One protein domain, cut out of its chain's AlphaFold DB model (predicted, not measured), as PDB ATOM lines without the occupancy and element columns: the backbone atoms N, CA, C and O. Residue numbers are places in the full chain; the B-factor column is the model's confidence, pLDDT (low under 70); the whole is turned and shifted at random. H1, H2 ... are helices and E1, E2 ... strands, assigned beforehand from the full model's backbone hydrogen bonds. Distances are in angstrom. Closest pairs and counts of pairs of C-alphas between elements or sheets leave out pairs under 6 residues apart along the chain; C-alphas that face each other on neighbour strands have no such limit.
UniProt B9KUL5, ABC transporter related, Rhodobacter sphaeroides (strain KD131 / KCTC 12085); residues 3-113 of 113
ATOM      1  N   THR A   3      -8.440  39.033 -34.264       94.50
ATOM      2  CA  THR A   3      -7.532  39.475 -33.195       94.50
ATOM      3  C   THR A   3      -6.443  40.341 -33.789       94.50
ATOM      4  O   THR A   3      -5.689  39.894 -34.648       94.50
ATOM      5  N   ILE A   4      -6.324  41.565 -33.288       94.75
ATOM      6  CA  ILE A   4      -5.368  42.550 -33.781       94.75
ATOM      7  C   ILE A   4      -4.406  42.876 -32.653       94.75
ATOM      8  O   ILE A   4      -4.823  43.252 -31.558       94.75
ATOM      9  N   ARG A   5      -3.108  42.719 -32.916       95.31
ATOM     10  CA  ARG A   5      -2.054  42.879 -31.912       95.31
ATOM     11  C   ARG A   5      -1.151  44.047 -32.271       95.31
ATOM     12  O   ARG A   5      -0.706  44.148 -33.410       95.31
ATOM     13  N   ILE A   6      -0.816  44.875 -31.287       95.50
ATOM     14  CA  ILE A   6       0.179  45.936 -31.446       95.50
ATOM     15  C   ILE A   6       1.114  46.006 -30.242       95.50
ATOM     16  O   ILE A   6       0.681  45.895 -29.099       95.50
ATOM     17  N   ALA A   7       2.404  46.199 -30.508       95.56
ATOM     18  CA  ALA A   7       3.400  46.500 -29.488       95.56
ATOM     19  C   ALA A   7       3.570  48.013 -29.359       95.56
ATOM     20  O   ALA A   7       3.770  48.707 -30.359       95.56
ATOM     21  N   LEU A   8       3.477  48.522 -28.132       94.56
ATOM     22  CA  LEU A   8       3.585  49.943 -27.832       94.56
ATOM     23  C   LEU A   8       4.705  50.203 -26.821       94.56
ATOM     24  O   LEU A   8       4.867  49.424 -25.875       94.56
ATOM     25  N   PRO A   9       5.415  51.340 -26.950       94.00
ATOM     26  CA  PRO A   9       6.351  51.778 -25.928       94.00
ATOM     27  C   PRO A   9       5.628  51.997 -24.601       94.00
ATOM     28  O   PRO A   9       4.461  52.399 -24.570       94.00
ATOM     29  N   THR A  10       6.354  51.808 -23.498       91.56
ATOM     30  CA  THR A  10       5.838  51.829 -22.121       91.56
ATOM     31  C   THR A  10       4.822  52.932 -21.861       91.56
ATOM     32  O   THR A  10       3.692  52.666 -21.455       91.56
ATOM     33  N   ARG A  11       5.187  54.190 -22.131       91.81
ATOM     34  CA  ARG A  11       4.322  55.343 -21.848       91.81
ATOM     35  C   ARG A  11       2.992  55.282 -22.606       91.81
ATOM     36  O   ARG A  11       1.966  55.667 -22.048       91.81
ATOM     37  N   THR A  12       3.015  54.816 -23.849       92.94
ATOM     38  CA  THR A  12       1.831  54.724 -24.708       92.94
ATOM     39  C   THR A  12       0.963  53.536 -24.311       92.94
ATOM     40  O   THR A  12      -0.244  53.703 -24.174       92.94
ATOM     41  N   ALA A  13       1.567  52.382 -24.004       93.75
ATOM     42  CA  ALA A  13       0.847  51.222 -23.474       93.75
ATOM     43  C   ALA A  13       0.083  51.573 -22.181       93.75
ATOM     44  O   ALA A  13      -1.107  51.294 -22.067       93.75
ATOM     45  N   TRP A  14       0.722  52.288 -21.245       93.69
ATOM     46  CA  TRP A  14       0.070  52.764 -20.018       93.69
ATOM     47  C   TRP A  14      -1.006  53.827 -20.257       93.69
ATOM     48  O   TRP A  14      -1.954  53.938 -19.478       93.69
ATOM     49  N   ALA A  15      -0.857  54.670 -21.280       93.44
ATOM     50  CA  ALA A  15      -1.891  55.636 -21.643       93.44
ATOM     51  C   ALA A  15      -3.130  54.925 -22.202       93.44
ATOM     52  O   ALA A  15      -4.237  55.217 -21.755       93.44
ATOM     53  N   ALA A  16      -2.928  53.956 -23.098       94.50
ATOM     54  CA  ALA A  16      -3.991  53.129 -23.652       94.50
ATOM     55  C   ALA A  16      -4.693  52.307 -22.561       94.50
ATOM     56  O   ALA A  16      -5.919  52.308 -22.505       94.50
ATOM     57  N   LEU A  17      -3.940  51.703 -21.632       95.06
ATOM     58  CA  LEU A  17      -4.521  50.967 -20.506       95.06
ATOM     59  C   LEU A  17      -5.388  51.868 -19.619       95.06
ATOM     60  O   LEU A  17      -6.510  51.504 -19.305       95.06
ATOM     61  N   ARG A  18      -4.916  53.068 -19.250       95.19
ATOM     62  CA  ARG A  18      -5.706  54.009 -18.429       95.19
ATOM     63  C   ARG A  18      -6.954  54.534 -19.134       95.19
ATOM     64  O   ARG A  18      -7.906  54.938 -18.468       95.19
ATOM     65  N   LEU A  19      -6.919  54.628 -20.462       95.00
ATOM     66  CA  LEU A  19      -8.089  54.994 -21.250       95.00
ATOM     67  C   LEU A  19      -9.091  53.842 -21.269       95.00
ATOM     68  O   LEU A  19     -10.261  54.059 -20.969       95.00
ATOM     69  N   ALA A  20      -8.614  52.633 -21.561       93.94
ATOM     70  CA  ALA A  20      -9.436  51.439 -21.527       93.94
ATOM     71  C   ALA A  20     -10.073  51.287 -20.139       93.94
ATOM     72  O   ALA A  20     -11.290  51.227 -20.050       93.94
ATOM     73  N   ASP A  21      -9.292  51.323 -19.058       94.50
ATOM     74  CA  ASP A  21      -9.763  51.134 -17.675       94.50
ATOM     75  C   ASP A  21     -10.895  52.099 -17.294       94.50
ATOM     76  O   ASP A  21     -11.801  51.761 -16.543       94.50
ATOM     77  N   ARG A  22     -10.907  53.299 -17.877       94.44
ATOM     78  CA  ARG A  22     -11.959  54.292 -17.640       94.44
ATOM     79  C   ARG A  22     -13.260  53.999 -18.387       94.44
ATOM     80  O   ARG A  22     -14.329  54.340 -17.891       94.44
ATOM     81  N   CYS A  23     -13.162  53.467 -19.599       93.00
ATOM     82  CA  CYS A  23     -14.251  53.470 -20.580       93.00
ATOM     83  C   CYS A  23     -14.742  52.067 -20.968       93.00
ATOM     84  O   CYS A  23     -15.815  51.938 -21.552       93.00
ATOM     85  N   LEU A  24     -13.938  51.042 -20.687       93.81
ATOM     86  CA  LEU A  24     -14.065  49.650 -21.130       93.81
ATOM     87  C   LEU A  24     -13.683  48.681 -19.992       93.81
ATOM     88  O   LEU A  24     -13.235  47.570 -20.254       93.81
ATOM     89  N   ALA A  25     -13.803  49.113 -18.730       91.88
ATOM     90  CA  ALA A  25     -13.363  48.371 -17.542       91.88
ATOM     91  C   ALA A  25     -13.915  46.938 -17.474       91.88
ATOM     92  O   ALA A  25     -13.221  46.014 -17.064       91.88
ATOM     93  N   ASP A  26     -15.166  46.759 -17.896       93.06
ATOM     94  CA  ASP A  26     -15.894  45.491 -17.937       93.06
ATOM     95  C   ASP A  26     -15.409  44.536 -19.038       93.06
ATOM     96  O   ASP A  26     -15.793  43.369 -19.055       93.06
ATOM     97  N   ARG A  27     -14.570  45.029 -19.955       93.31
ATOM     98  CA  ARG A  27     -14.105  44.324 -21.159       93.31
ATOM     99  C   ARG A  27     -12.595  44.153 -21.217       93.31
ATOM    100  O   ARG A  27     -12.091  43.607 -22.197       93.31
ATOM    101  N   ILE A  28     -11.874  44.669 -20.225       94.12
ATOM    102  CA  ILE A  28     -10.420  44.568 -20.162       94.12
ATOM    103  C   ILE A  28     -10.036  43.305 -19.433       94.12
ATOM    104  O   ILE A  28     -10.428  43.072 -18.292       94.12
ATOM    105  N   GLU A  29      -9.160  42.555 -20.074       91.81
ATOM    106  CA  GLU A  29      -8.510  41.406 -19.479       91.81
ATOM    107  C   GLU A  29      -7.006  41.714 -19.395       91.81
ATOM    108  O   GLU A  29      -6.320  41.791 -20.425       91.81
ATOM    109  N   PRO A  30      -6.487  42.012 -18.187       87.94
ATOM    110  CA  PRO A  30      -5.072  42.287 -17.988       87.94
ATOM    111  C   PRO A  30      -4.262  40.987 -17.926       87.94
ATOM    112  O   PRO A  30      -4.670  40.014 -17.294       87.94
ATOM    113  N   GLU A  31      -3.064  41.002 -18.502       89.50
ATOM    114  CA  GLU A  31      -2.087  39.915 -18.421       89.50
ATOM    115  C   GLU A  31      -0.672  40.466 -18.180       89.50
ATOM    116  O   GLU A  31      -0.422  41.675 -18.186       89.50
ATOM    117  N   GLU A  32       0.294  39.577 -17.943       87.19
ATOM    118  CA  GLU A  32       1.685  39.986 -17.761       87.19
ATOM    119  C   GLU A  32       2.214  40.677 -19.032       87.19
ATOM    120  O   GLU A  32       2.279  40.084 -20.106       87.19
ATOM    121  N   ASN A  33       2.595  41.953 -18.905       89.62
ATOM    122  CA  ASN A  33       3.086  42.813 -19.993       89.62
ATOM    123  C   ASN A  33       2.107  43.046 -21.159       89.62
ATOM    124  O   ASN A  33       2.529  43.518 -22.217       89.62
ATOM    125  N   GLN A  34       0.812  42.775 -20.999       93.94
ATOM    126  CA  GLN A  34      -0.180  43.069 -22.031       93.94
ATOM    127  C   GLN A  34      -1.581  43.257 -21.449       93.94
ATOM    128  O   GLN A  34      -1.855  42.926 -20.300       93.94
ATOM    129  N   PHE A  35      -2.489  43.785 -22.256       96.12
ATOM    130  CA  PHE A  35      -3.919  43.718 -21.978       96.12
ATOM    131  C   PHE A  35      -4.675  43.563 -23.288       96.12
ATOM    132  O   PHE A  35      -4.164  43.914 -24.359       96.12
ATOM    133  N   PHE A  36      -5.898  43.061 -23.210       95.31
ATOM    134  CA  PHE A  36      -6.777  43.032 -24.364       95.31
ATOM    135  C   PHE A  36      -8.185  43.492 -24.029       95.31
ATOM    136  O   PHE A  36      -8.615  43.443 -22.879       95.31
ATOM    137  N   VAL A  37      -8.874  43.985 -25.057       96.25
ATOM    138  CA  VAL A  37     -10.261  44.444 -24.976       96.25
ATOM    139  C   VAL A  37     -11.071  43.776 -26.072       96.25
ATOM    140  O   VAL A  37     -10.611  43.696 -27.217       96.25
ATOM    141  N   THR A  38     -12.264  43.292 -25.727       95.94
ATOM    142  CA  THR A  38     -13.133  42.553 -26.647       95.94
ATOM    143  C   THR A  38     -14.506  43.199 -26.816       95.94
ATOM    144  O   THR A  38     -15.098  43.760 -25.890       95.94
ATOM    145  N   ALA A  39     -15.020  43.133 -28.041       94.88
ATOM    146  CA  ALA A  39     -16.407  43.445 -28.361       94.88
ATOM    147  C   ALA A  39     -16.831  42.679 -29.612       94.88
ATOM    148  O   ALA A  39     -16.008  42.360 -30.469       94.88
ATOM    149  N   THR A  40     -18.114  42.379 -29.739       92.88
ATOM    150  CA  THR A  40     -18.667  41.780 -30.954       92.88
ATOM    151  C   THR A  40     -18.860  42.832 -32.044       92.88
ATOM    152  O   THR A  40     -19.062  44.016 -31.756       92.88
ATOM    153  N   GLY A  41     -18.847  42.408 -33.311       89.44
ATOM    154  CA  GLY A  41     -19.167  43.309 -34.423       89.44
ATOM    155  C   GLY A  41     -20.570  43.915 -34.288       89.44
ATOM    156  O   GLY A  41     -20.774  45.095 -34.566       89.44
ATOM    157  N   MET A  42     -21.525  43.131 -33.774       89.69
ATOM    158  CA  MET A  42     -22.898  43.574 -33.527       89.69
ATOM    159  C   MET A  42     -22.980  44.652 -32.439       89.69
ATOM    160  O   MET A  42     -23.652  45.663 -32.640       89.69
ATOM    161  N   GLU A  43     -22.281  44.475 -31.315       93.19
ATOM    162  CA  GLU A  43     -22.224  45.481 -30.247       93.19
ATOM    163  C   GLU A  43     -21.700  46.814 -30.789       93.19
ATOM    164  O   GLU A  43     -22.352  47.841 -30.621       93.19
ATOM    165  N   LEU A  44     -20.584  46.787 -31.523       92.38
ATOM    166  CA  LEU A  44     -19.959  47.986 -32.091       92.38
ATOM    167  C   LEU A  44     -20.815  48.664 -33.176       92.38
ATOM    168  O   LEU A  44     -20.766  49.887 -33.335       92.38
ATOM    169  N   ALA A  45     -21.640  47.900 -33.894       88.50
ATOM    170  CA  ALA A  45     -22.619  48.452 -34.826       88.50
ATOM    171  C   ALA A  45     -23.810  49.108 -34.099       88.50
ATOM    172  O   ALA A  45     -24.269  50.178 -34.507       88.50
ATOM    173  N   SER A  46     -24.296  48.482 -33.022       90.56
ATOM    174  CA  SER A  46     -25.506  48.893 -32.293       90.56
ATOM    175  C   SER A  46     -25.292  49.969 -31.221       90.56
ATOM    176  O   SER A  46     -26.238  50.687 -30.901       90.56
ATOM    177  N   ASP A  47     -24.075  50.104 -30.688       93.88
ATOM    178  CA  ASP A  47     -23.746  51.006 -29.583       93.88
ATOM    179  C   ASP A  47     -22.713  52.062 -30.027       93.88
ATOM    180  O   ASP A  47     -21.502  51.806 -30.059       93.88
ATOM    181  N   PRO A  48     -23.167  53.289 -30.356       93.50
ATOM    182  CA  PRO A  48     -22.279  54.381 -30.734       93.50
ATOM    183  C   PRO A  48     -21.302  54.797 -29.630       93.50
ATOM    184  O   PRO A  48     -20.218  55.284 -29.954       93.50
ATOM    185  N   SER A  49     -21.667  54.636 -28.352       94.88
ATOM    186  CA  SER A  49     -20.804  54.997 -27.225       94.88
ATOM    187  C   SER A  49     -19.657  54.003 -27.099       94.88
ATOM    188  O   SER A  49     -18.498  54.412 -27.030       94.88
ATOM    189  N   LEU A  50     -19.964  52.704 -27.135       95.12
ATOM    190  CA  LEU A  50     -18.953  51.647 -27.124       95.12
ATOM    191  C   LEU A  50     -18.013  51.772 -28.325       95.12
ATOM    192  O   LEU A  50     -16.793  51.703 -28.174       95.12
ATOM    193  N   ARG A  51     -18.572  52.024 -29.515       95.31
ATOM    194  CA  ARG A  51     -17.785  52.274 -30.726       95.31
ATOM    195  C   ARG A  51     -16.856  53.476 -30.570       95.31
ATOM    196  O   ARG A  51     -15.696  53.387 -30.965       95.31
ATOM    197  N   GLY A  52     -17.342  54.565 -29.973       96.00
ATOM    198  CA  GLY A  52     -16.531  55.739 -29.657       96.00
ATOM    199  C   GLY A  52     -15.355  55.394 -28.743       96.00
ATOM    200  O   GLY A  52     -14.216  55.705 -29.077       96.00
ATOM    201  N   HIS A  53     -15.600  54.652 -27.659       96.50
ATOM    202  CA  HIS A  53     -14.543  54.220 -26.737       96.50
ATOM    203  C   HIS A  53     -13.490  53.327 -27.414       96.50
ATOM    204  O   HIS A  53     -12.293  53.486 -27.169       96.50
ATOM    205  N   PHE A  54     -13.907  52.410 -28.291       95.88
ATOM    206  CA  PHE A  54     -12.976  51.605 -29.087       95.88
ATOM    207  C   PHE A  54     -12.183  52.458 -30.084       95.88
ATOM    208  O   PHE A  54     -10.983  52.244 -30.249       95.88
ATOM    209  N   ALA A  55     -12.815  53.439 -30.731       95.75
ATOM    210  CA  ALA A  55     -12.131  54.357 -31.637       95.75
ATOM    211  C   ALA A  55     -11.085  55.216 -30.905       95.75
ATOM    212  O   ALA A  55      -9.971  55.374 -31.407       95.75
ATOM    213  N   ASP A  56     -11.410  55.700 -29.706       95.88
ATOM    214  CA  ASP A  56     -10.478  56.438 -28.850       95.88
ATOM    215  C   ASP A  56      -9.297  55.555 -28.427       95.88
ATOM    216  O   ASP A  56      -8.145  55.989 -28.483       95.88
ATOM    217  N   LEU A  57      -9.555  54.292 -28.061       96.19
ATOM    218  CA  LEU A  57      -8.502  53.328 -27.738       96.19
ATOM    219  C   LEU A  57      -7.584  53.059 -28.938       96.19
ATOM    220  O   LEU A  57      -6.362  53.046 -28.783       96.19
ATOM    221  N   ILE A  58      -8.156  52.887 -30.133       94.75
ATOM    222  CA  ILE A  58      -7.398  52.693 -31.375       94.75
ATOM    223  C   ILE A  58      -6.501  53.900 -31.665       94.75
ATOM    224  O   ILE A  58      -5.341  53.721 -32.027       94.75
ATOM    225  N   ALA A  59      -6.992  55.122 -31.463       92.25
ATOM    226  CA  ALA A  59      -6.203  56.334 -31.667       92.25
ATOM    227  C   ALA A  59      -5.140  56.565 -30.579       92.25
ATOM    228  O   ALA A  59      -4.081  57.136 -30.848       92.25
ATOM    229  N   ALA A  60      -5.382  56.086 -29.356       92.06
ATOM    230  CA  ALA A  60      -4.395  56.103 -28.278       92.06
ATOM    231  C   ALA A  60      -3.236  55.111 -28.508       92.06
ATOM    232  O   ALA A  60      -2.214  55.197 -27.822       92.06
ATOM    233  N   ALA A  61      -3.378  54.195 -29.473       93.12
ATOM    234  CA  ALA A  61      -2.391  53.202 -29.880       93.12
ATOM    235  C   ALA A  61      -1.910  53.462 -31.327       93.12
ATOM    236  O   ALA A  61      -2.452  52.894 -32.277       93.12
ATOM    237  N   PRO A  62      -0.869  54.292 -31.532       89.94
ATOM    238  CA  PRO A  62      -0.409  54.684 -32.863       89.94
ATOM    239  C   PRO A  62      -0.103  53.490 -33.771       89.94
ATOM    240  O   PRO A  62       0.672  52.606 -33.411       89.94
ATOM    241  N   GLY A  63      -0.688  53.486 -34.969       90.88
ATOM    242  CA  GLY A  63      -0.575  52.396 -35.942       90.88
ATOM    243  C   GLY A  63      -1.612  51.282 -35.783       90.88
ATOM    244  O   GLY A  63      -1.756  50.478 -36.702       90.88
ATOM    245  N   LEU A  64      -2.379  51.240 -34.685       93.38
ATOM    246  CA  LEU A  64      -3.440  50.245 -34.512       93.38
ATOM    247  C   LEU A  64      -4.571  50.455 -35.524       93.38
ATOM    248  O   LEU A  64      -5.115  49.479 -36.028       93.38
ATOM    249  N   CYS A  65      -4.876  51.702 -35.896       93.75
ATOM    250  CA  CYS A  65      -5.896  52.002 -36.908       93.75
ATOM    251  C   CYS A  65      -5.566  51.378 -38.276       93.75
ATOM    252  O   CYS A  65      -6.439  50.805 -38.927       93.75
ATOM    253  N   ASP A  66      -4.297  51.435 -38.694       92.62
ATOM    254  CA  ASP A  66      -3.843  50.808 -39.938       92.62
ATOM    255  C   ASP A  66      -3.895  49.284 -39.870       92.62
ATOM    256  O   ASP A  66      -4.293  48.650 -40.844       92.62
ATOM    257  N   LEU A  67      -3.540  48.699 -38.722       93.44
ATOM    258  CA  LEU A  67      -3.655  47.257 -38.509       93.44
ATOM    259  C   LEU A  67      -5.117  46.806 -38.573       93.44
ATOM    260  O   LEU A  67      -5.418  45.835 -39.253       93.44
ATOM    261  N   VAL A  68      -6.034  47.550 -37.946       92.56
ATOM    262  CA  VAL A  68      -7.480  47.285 -38.028       92.56
ATOM    263  C   VAL A  68      -7.972  47.347 -39.465       92.56
ATOM    264  O   VAL A  68      -8.659  46.431 -39.908       92.56
ATOM    265  N   ALA A  69      -7.592  48.379 -40.216       92.12
ATOM    266  CA  ALA A  69      -7.965  48.483 -41.622       92.12
ATOM    267  C   ALA A  69      -7.399  47.326 -42.466       92.12
ATOM    268  O   ALA A  69      -8.101  46.796 -43.321       92.12
ATOM    269  N   GLY A  70      -6.143  46.934 -42.230       92.00
ATOM    270  CA  GLY A  70      -5.491  45.846 -42.961       92.00
ATOM    271  C   GLY A  70      -6.116  44.479 -42.691       92.00
ATOM    272  O   GLY A  70      -6.310  43.706 -43.624       92.00
ATOM    273  N   GLU A  71      -6.467  44.204 -41.436       91.75
ATOM    274  CA  GLU A  71      -7.075  42.937 -41.010       91.75
ATOM    275  C   GLU A  71      -8.544  42.822 -41.447       91.75
ATOM    276  O   GLU A  71      -9.009  41.739 -41.807       91.75
ATOM    277  N   LEU A  72      -9.277  43.940 -41.481       89.38
ATOM    278  CA  LEU A  72     -10.631  43.984 -42.038       89.38
ATOM    279  C   LEU A  72     -10.641  43.835 -43.567       89.38
ATOM    280  O   LEU A  72     -11.494  43.138 -44.119       89.38
ATOM    281  N   GLY A  73      -9.694  44.469 -44.263       87.50
ATOM    282  CA  GLY A  73      -9.679  44.512 -45.723       87.50
ATOM    283  C   GLY A  73     -10.957  45.152 -46.276       87.50
ATOM    284  O   GLY A  73     -11.291  46.282 -45.929       87.50
ATOM    285  N   GLU A  74     -11.673  44.423 -47.137       84.31
ATOM    286  CA  GLU A  74     -12.979  44.840 -47.683       84.31
ATOM    287  C   GLU A  74     -14.173  44.335 -46.856       84.31
ATOM    288  O   GLU A  74     -15.321  44.631 -47.184       84.31
ATOM    289  N   ARG A  75     -13.924  43.548 -45.804       86.69
ATOM    290  CA  ARG A  75     -14.980  42.953 -44.980       86.69
ATOM    291  C   ARG A  75     -15.480  43.948 -43.946       86.69
ATOM    292  O   ARG A  75     -14.708  44.738 -43.399       86.69
ATOM    293  N   SER A  76     -16.766  43.860 -43.631       84.88
ATOM    294  CA  SER A  76     -17.341  44.636 -42.539       84.88
ATOM    295  C   SER A  76     -16.977  43.994 -41.206       84.88
ATOM    296  O   SER A  76     -16.880  42.772 -41.092       84.88
ATOM    297  N   LEU A  77     -16.844  44.802 -40.154       84.94
ATOM    298  CA  LEU A  77     -16.668  44.291 -38.794       84.94
ATOM    299  C   LEU A  77     -17.834  43.372 -38.369       84.94
ATOM    300  O   LEU A  77     -17.645  42.463 -37.565       84.94
ATOM    301  N   GLN A  78     -19.024  43.573 -38.948       83.25
ATOM    302  CA  GLN A  78     -20.210  42.740 -38.718       83.25
ATOM    303  C   GLN A  78     -20.055  41.306 -39.253       83.25
ATOM    304  O   GLN A  78     -20.750  40.408 -38.786       83.25
ATOM    305  N   ASP A  79     -19.108  41.064 -40.167       85.25
ATOM    306  CA  ASP A  79     -18.792  39.727 -40.686       85.25
ATOM    307  C   ASP A  79     -17.974  38.881 -39.689       85.25
ATOM    308  O   ASP A  79     -17.532  37.773 -40.018       85.25
ATOM    309  N   PHE A  80     -17.703  39.417 -38.496       85.56
ATOM    310  CA  PHE A  80     -16.919  38.775 -37.452       85.56
ATOM    311  C   PHE A  80     -17.680  38.771 -36.127       85.56
ATOM    312  O   PHE A  80     -18.171  39.796 -35.661       85.56
ATOM    313  N   ASP A  81     -17.680  37.618 -35.454       87.75
ATOM    314  CA  ASP A  81     -18.379  37.481 -34.170       87.75
ATOM    315  C   ASP A  81     -17.758  38.339 -33.062       87.75
ATOM    316  O   ASP A  81     -18.466  38.849 -32.206       87.75
ATOM    317  N   VAL A  82     -16.430  38.492 -33.067       93.00
ATOM    318  CA  VAL A  82     -15.655  39.153 -32.005       93.00
ATOM    319  C   VAL A  82     -14.464  39.879 -32.615       93.00
ATOM    320  O   VAL A  82     -13.720  39.271 -33.386       93.00
ATOM    321  N   LEU A  83     -14.271  41.137 -32.225       94.25
ATOM    322  CA  LEU A  83     -13.046  41.921 -32.337       94.25
ATOM    323  C   LEU A  83     -12.298  41.859 -31.001       94.25
ATOM    324  O   LEU A  83     -12.846  42.226 -29.962       94.25
ATOM    325  N   GLN A  84     -11.032  41.454 -31.040       95.69
ATOM    326  CA  GLN A  84     -10.116  41.524 -29.905       95.69
ATOM    327  C   GLN A  84      -8.930  42.422 -30.255       95.69
ATOM    328  O   GLN A  84      -8.189  42.146 -31.200       95.69
ATOM    329  N   LEU A  85      -8.726  43.481 -29.474       96.31
ATOM    330  CA  LEU A  85      -7.550  44.346 -29.568       96.31
ATOM    331  C   LEU A  85      -6.575  43.967 -28.457       96.31
ATOM    332  O   LEU A  85      -6.937  44.047 -27.290       96.31
ATOM    333  N   VAL A  86      -5.353  43.573 -28.810       96.50
ATOM    334  CA  VAL A  86      -4.299  43.186 -27.862       96.50
ATOM    335  C   VAL A  86      -3.181  44.217 -27.912       96.50
ATOM    336  O   VAL A  86      -2.566  44.435 -28.960       96.50
ATOM    337  N   ILE A  87      -2.885  44.826 -26.769       96.19
ATOM    338  CA  ILE A  87      -1.832  45.827 -26.628       96.19
ATOM    339  C   ILE A  87      -0.715  45.241 -25.770       96.19
ATOM    340  O   ILE A  87      -0.900  44.946 -24.591       96.19
ATOM    341  N   LEU A  88       0.452  45.082 -26.388       95.62
ATOM    342  CA  LEU A  88       1.664  44.565 -25.766       95.62
ATOM    343  C   LEU A  88       2.506  45.735 -25.264       95.62
ATOM    344  O   LEU A  88       2.766  46.692 -26.001       95.62
ATOM    345  N   HIS A  89       2.967  45.643 -24.025       93.44
ATOM    346  CA  HIS A  89       3.976  46.538 -23.491       93.44
ATOM    347  C   HIS A  89       5.364  46.077 -23.958       93.44
ATOM    348  O   HIS A  89       5.886  45.067 -23.486       93.44
ATOM    349  N   ASP A  90       5.990  46.856 -24.838       92.88
ATOM    350  CA  ASP A  90       7.345  46.612 -25.332       92.88
ATOM    351  C   ASP A  90       8.182  47.891 -25.216       92.88
ATOM    352  O   ASP A  90       7.968  48.871 -25.929       92.88
ATOM    353  N   ALA A  91       9.164  47.887 -24.314       88.06
ATOM    354  CA  ALA A  91      10.027  49.042 -24.076       88.06
ATOM    355  C   ALA A  91      10.935  49.388 -25.274       88.06
ATOM    356  O   ALA A  91      11.414  50.520 -25.352       88.06
ATOM    357  N   ALA A  92      11.165  48.449 -26.198       89.69
ATOM    358  CA  ALA A  92      11.957  48.662 -27.408       89.69
ATOM    359  C   ALA A  92      11.108  49.111 -28.612       89.69
ATOM    360  O   ALA A  92      11.665  49.467 -29.657       89.69
ATOM    361  N   ALA A  93       9.776  49.123 -28.489       90.00
ATOM    362  CA  ALA A  93       8.896  49.524 -29.576       90.00
ATOM    363  C   ALA A  93       9.097  51.000 -29.946       90.00
ATOM    364  O   ALA A  93       9.131  51.898 -29.101       90.00
ATOM    365  N   SER A  94       9.189  51.262 -31.248       85.81
ATOM    366  CA  SER A  94       9.260  52.623 -31.774       85.81
ATOM    367  C   SER A  94       7.865  53.228 -31.886       85.81
ATOM    368  O   SER A  94       6.935  52.587 -32.377       85.81
ATOM    369  N   LEU A  95       7.723  54.487 -31.466       84.56
ATOM    370  CA  LEU A  95       6.469  55.212 -31.621       84.56
ATOM    371  C   LEU A  95       6.223  55.496 -33.105       84.56
ATOM    372  O   LEU A  95       7.047  56.128 -33.768       84.56
ATOM    373  N   ARG A  96       5.079  55.046 -33.621       85.94
ATOM    374  CA  ARG A  96       4.633  55.421 -34.964       85.94
ATOM    375  C   ARG A  96       4.016  56.823 -34.932       85.94
ATOM    376  O   ARG A  96       3.355  57.153 -33.947       85.94
ATOM    377  N   PRO A  97       4.204  57.647 -35.975       83.25
ATOM    378  CA  PRO A  97       3.447  58.882 -36.122       83.25
ATOM    379  C   PRO A  97       1.948  58.576 -36.169       83.25
ATOM    380  O   PRO A  97       1.538  57.637 -36.850       83.25
ATOM    381  N   SER A  98       1.146  59.375 -35.473       83.94
ATOM    382  CA  SER A  98      -0.313  59.327 -35.553       83.94
ATOM    383  C   SER A  98      -0.904  60.729 -35.469       83.94
ATOM    384  O   SER A  98      -0.340  61.618 -34.826       83.94
ATOM    385  N   ASP A  99      -2.046  60.914 -36.126       90.12
ATOM    386  CA  ASP A  99      -2.949  62.042 -35.907       90.12
ATOM    387  C   ASP A  99      -4.169  61.481 -35.164       90.12
ATOM    388  O   ASP A  99      -5.007  60.826 -35.792       90.12
ATOM    389  N   PRO A 100      -4.276  61.698 -33.839       87.69
ATOM    390  CA  PRO A 100      -5.329  61.090 -33.037       87.69
ATOM    391  C   PRO A 100      -6.735  61.412 -33.541       87.69
ATOM    392  O   PRO A 100      -7.595  60.539 -33.543       87.69
ATOM    393  N   GLU A 101      -6.996  62.633 -34.010       91.62
ATOM    394  CA  GLU A 101      -8.335  62.992 -34.476       91.62
ATOM    395  C   GLU A 101      -8.671  62.316 -35.806       91.62
ATOM    396  O   GLU A 101      -9.806  61.876 -36.026       91.62
ATOM    397  N   ALA A 102      -7.694  62.231 -36.713       92.69
ATOM    398  CA  ALA A 102      -7.863  61.505 -37.965       92.69
ATOM    399  C   ALA A 102      -8.062  60.003 -37.716       92.69
ATOM    400  O   ALA A 102      -8.955  59.402 -38.324       92.69
ATOM    401  N   ASP A 103      -7.297  59.431 -36.786       93.12
ATOM    402  CA  ASP A 103      -7.385  58.027 -36.397       93.12
ATOM    403  C   ASP A 103      -8.723  57.716 -35.722       93.12
ATOM    404  O   ASP A 103      -9.358  56.734 -36.099       93.12
ATOM    405  N   ILE A 104      -9.236  58.580 -34.835       93.88
ATOM    406  CA  ILE A 104     -10.578  58.437 -34.237       93.88
ATOM    407  C   ILE A 104     -11.649  58.418 -35.330       93.88
ATOM    408  O   ILE A 104     -12.513  57.537 -35.350       93.88
ATOM    409  N   ARG A 105     -11.619  59.380 -36.265       94.00
ATOM    410  CA  ARG A 105     -12.607  59.448 -37.360       94.00
ATOM    411  C   ARG A 105     -12.538  58.222 -38.263       94.00
ATOM    412  O   ARG A 105     -13.563  57.750 -38.753       94.00
ATOM    413  N   ARG A 106     -11.336  57.715 -38.533       93.94
ATOM    414  CA  ARG A 106     -11.139  56.523 -39.362       93.94
ATOM    415  C   ARG A 106     -11.569  55.255 -38.631       93.94
ATOM    416  O   ARG A 106     -12.329  54.488 -39.210       93.94
ATOM    417  N   ALA A 107     -11.169  55.077 -37.378       93.12
ATOM    418  CA  ALA A 107     -11.570  53.952 -36.543       93.12
ATOM    419  C   ALA A 107     -13.094  53.891 -36.391       93.12
ATOM    420  O   ALA A 107     -13.681  52.847 -36.636       93.12
ATOM    421  N   ASN A 108     -13.759  55.018 -36.119       93.12
ATOM    422  CA  ASN A 108     -15.223  55.065 -36.058       93.12
ATOM    423  C   ASN A 108     -15.894  54.581 -37.350       93.12
ATOM    424  O   ASN A 108     -16.894  53.873 -37.280       93.12
ATOM    425  N   ARG A 109     -15.351  54.937 -38.521       91.56
ATOM    426  CA  ARG A 109     -15.872  54.450 -39.809       91.56
ATOM    427  C   ARG A 109     -15.655  52.949 -39.980       91.56
ATOM    428  O   ARG A 109     -16.593  52.261 -40.350       91.56
ATOM    429  N   LEU A 110     -14.456  52.452 -39.674       91.56
ATOM    430  CA  LEU A 110     -14.130  51.024 -39.769       91.56
ATOM    431  C   LEU A 110     -15.004  50.171 -38.841       91.56
ATOM    432  O   LEU A 110     -15.462  49.101 -39.225       91.56
ATOM    433  N   LEU A 111     -15.246  50.653 -37.621       90.81
ATOM    434  CA  LEU A 111     -16.019  49.934 -36.610       90.81
ATOM    435  C   LEU A 111     -17.535  50.025 -36.823       90.81
ATOM    436  O   LEU A 111     -18.268  49.211 -36.270       90.81
ATOM    437  N   ALA A 112     -18.024  51.017 -37.574       87.31
ATOM    438  CA  ALA A 112     -19.446  51.127 -37.895       87.31
ATOM    439  C   ALA A 112     -19.908  50.058 -38.900       87.31
ATOM    440  O   ALA A 112     -21.080  49.674 -38.855       87.31
ATOM    441  N   GLY A 113     -18.983  49.546 -39.722       74.81
ATOM    442  CA  GLY A 113     -19.279  48.612 -40.808       74.81
ATOM    443  C   GLY A 113     -19.778  49.334 -42.046       74.81
ATOM    444  O   GLY A 113     -20.921  49.834 -42.015       74.81
TER     445      GLY A 113
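Overview. This is residues 3 to 113 of the 113 residues of the protein "ABC transporter related" of Rhodobacter sphaeroides (strain KD131 / KCTC 12085) (UniProt B9KUL5). A twisted sheet of four strands forms a wall, with H1, H3 and H4 over one face and no named helix on the other. H5 packs on H3 and H4 without being on the sheet, and the short H2 meets H3 at a corner. The printed part has 111 residues, with five named helices and four named strands in the order E1 H1 E2 E3 H2 H3 H4 E4 H5; the sheet runs E1 E4 E3 E2, mixed, and the class is mixed, helices and strands. The whole is compact, with a radius of gyration of the C-alphas of 12.7 A and spans of 35 by 28 by 21 A.

Arrangement. In the sheet, E4 (residues 83 to 89) is parallel to the edge strand E1 (3 to 8), with N 6 and O 86 2.9 A apart. E4 is antiparallel to E3 (34 to 39), with N 85 and O 37 2.9 A apart. E3 forms a hairpin with the edge strand E2 (28 to 31), with N 29 and O 36 3.0 A apart. H1 (10 to 23) is on the sheet at a height of 9.1 A, over E4 and E3. E1, H1 and E2 make a split strand-helix-strand unit, two strands running the same way with E4 and E3 between them, and its crossover is right-handed. H4 (64 to 72) is on the same face as H1, over E1, at a height of 8.3 A. With H3 (48 to 60) these make two layers, helices on one face of a sheet. H3 is the hub, touching four helices. It touches H1 at a shallow tilt of 9 degrees, opposite ways, closest at the C-alphas of Ala 60 and Ala 16, 5.5 A. It touches H5 (100 to 112) at a steep tilt of 44 degrees, closest at the C-alphas of Ala 55 and Ala 107, 5.0 A. H3 and H2 (41 to 46) touch only at the corner, closest at the C-alphas of Arg 51 and Leu 44, 5.0 A. H3 and H4 only just touch, only at the corner, with 3 pairs of C-alphas within 8 A, the closest being Ile 58 and Leu 64, 5.6 A. In each of the five helices every O i to N i+4 pair is within hydrogen-bond range.

Along the chain. E1 begins at C-alpha 3, (-7.532, 39.475, -33.195). From first to last C-alpha H1 measures 20.2 A, E4 19.7 A and H3 18.1 A. H5 ends at C-alpha 112, (-19.446, 51.127, -37.895).

Size, cuts and confidence. The two C-alphas farthest apart are those of Ser 46 and Ala 92, 37.8 A. The printed part has no cut, and none of its links is long. No printed residue is under 70 in pLDDT.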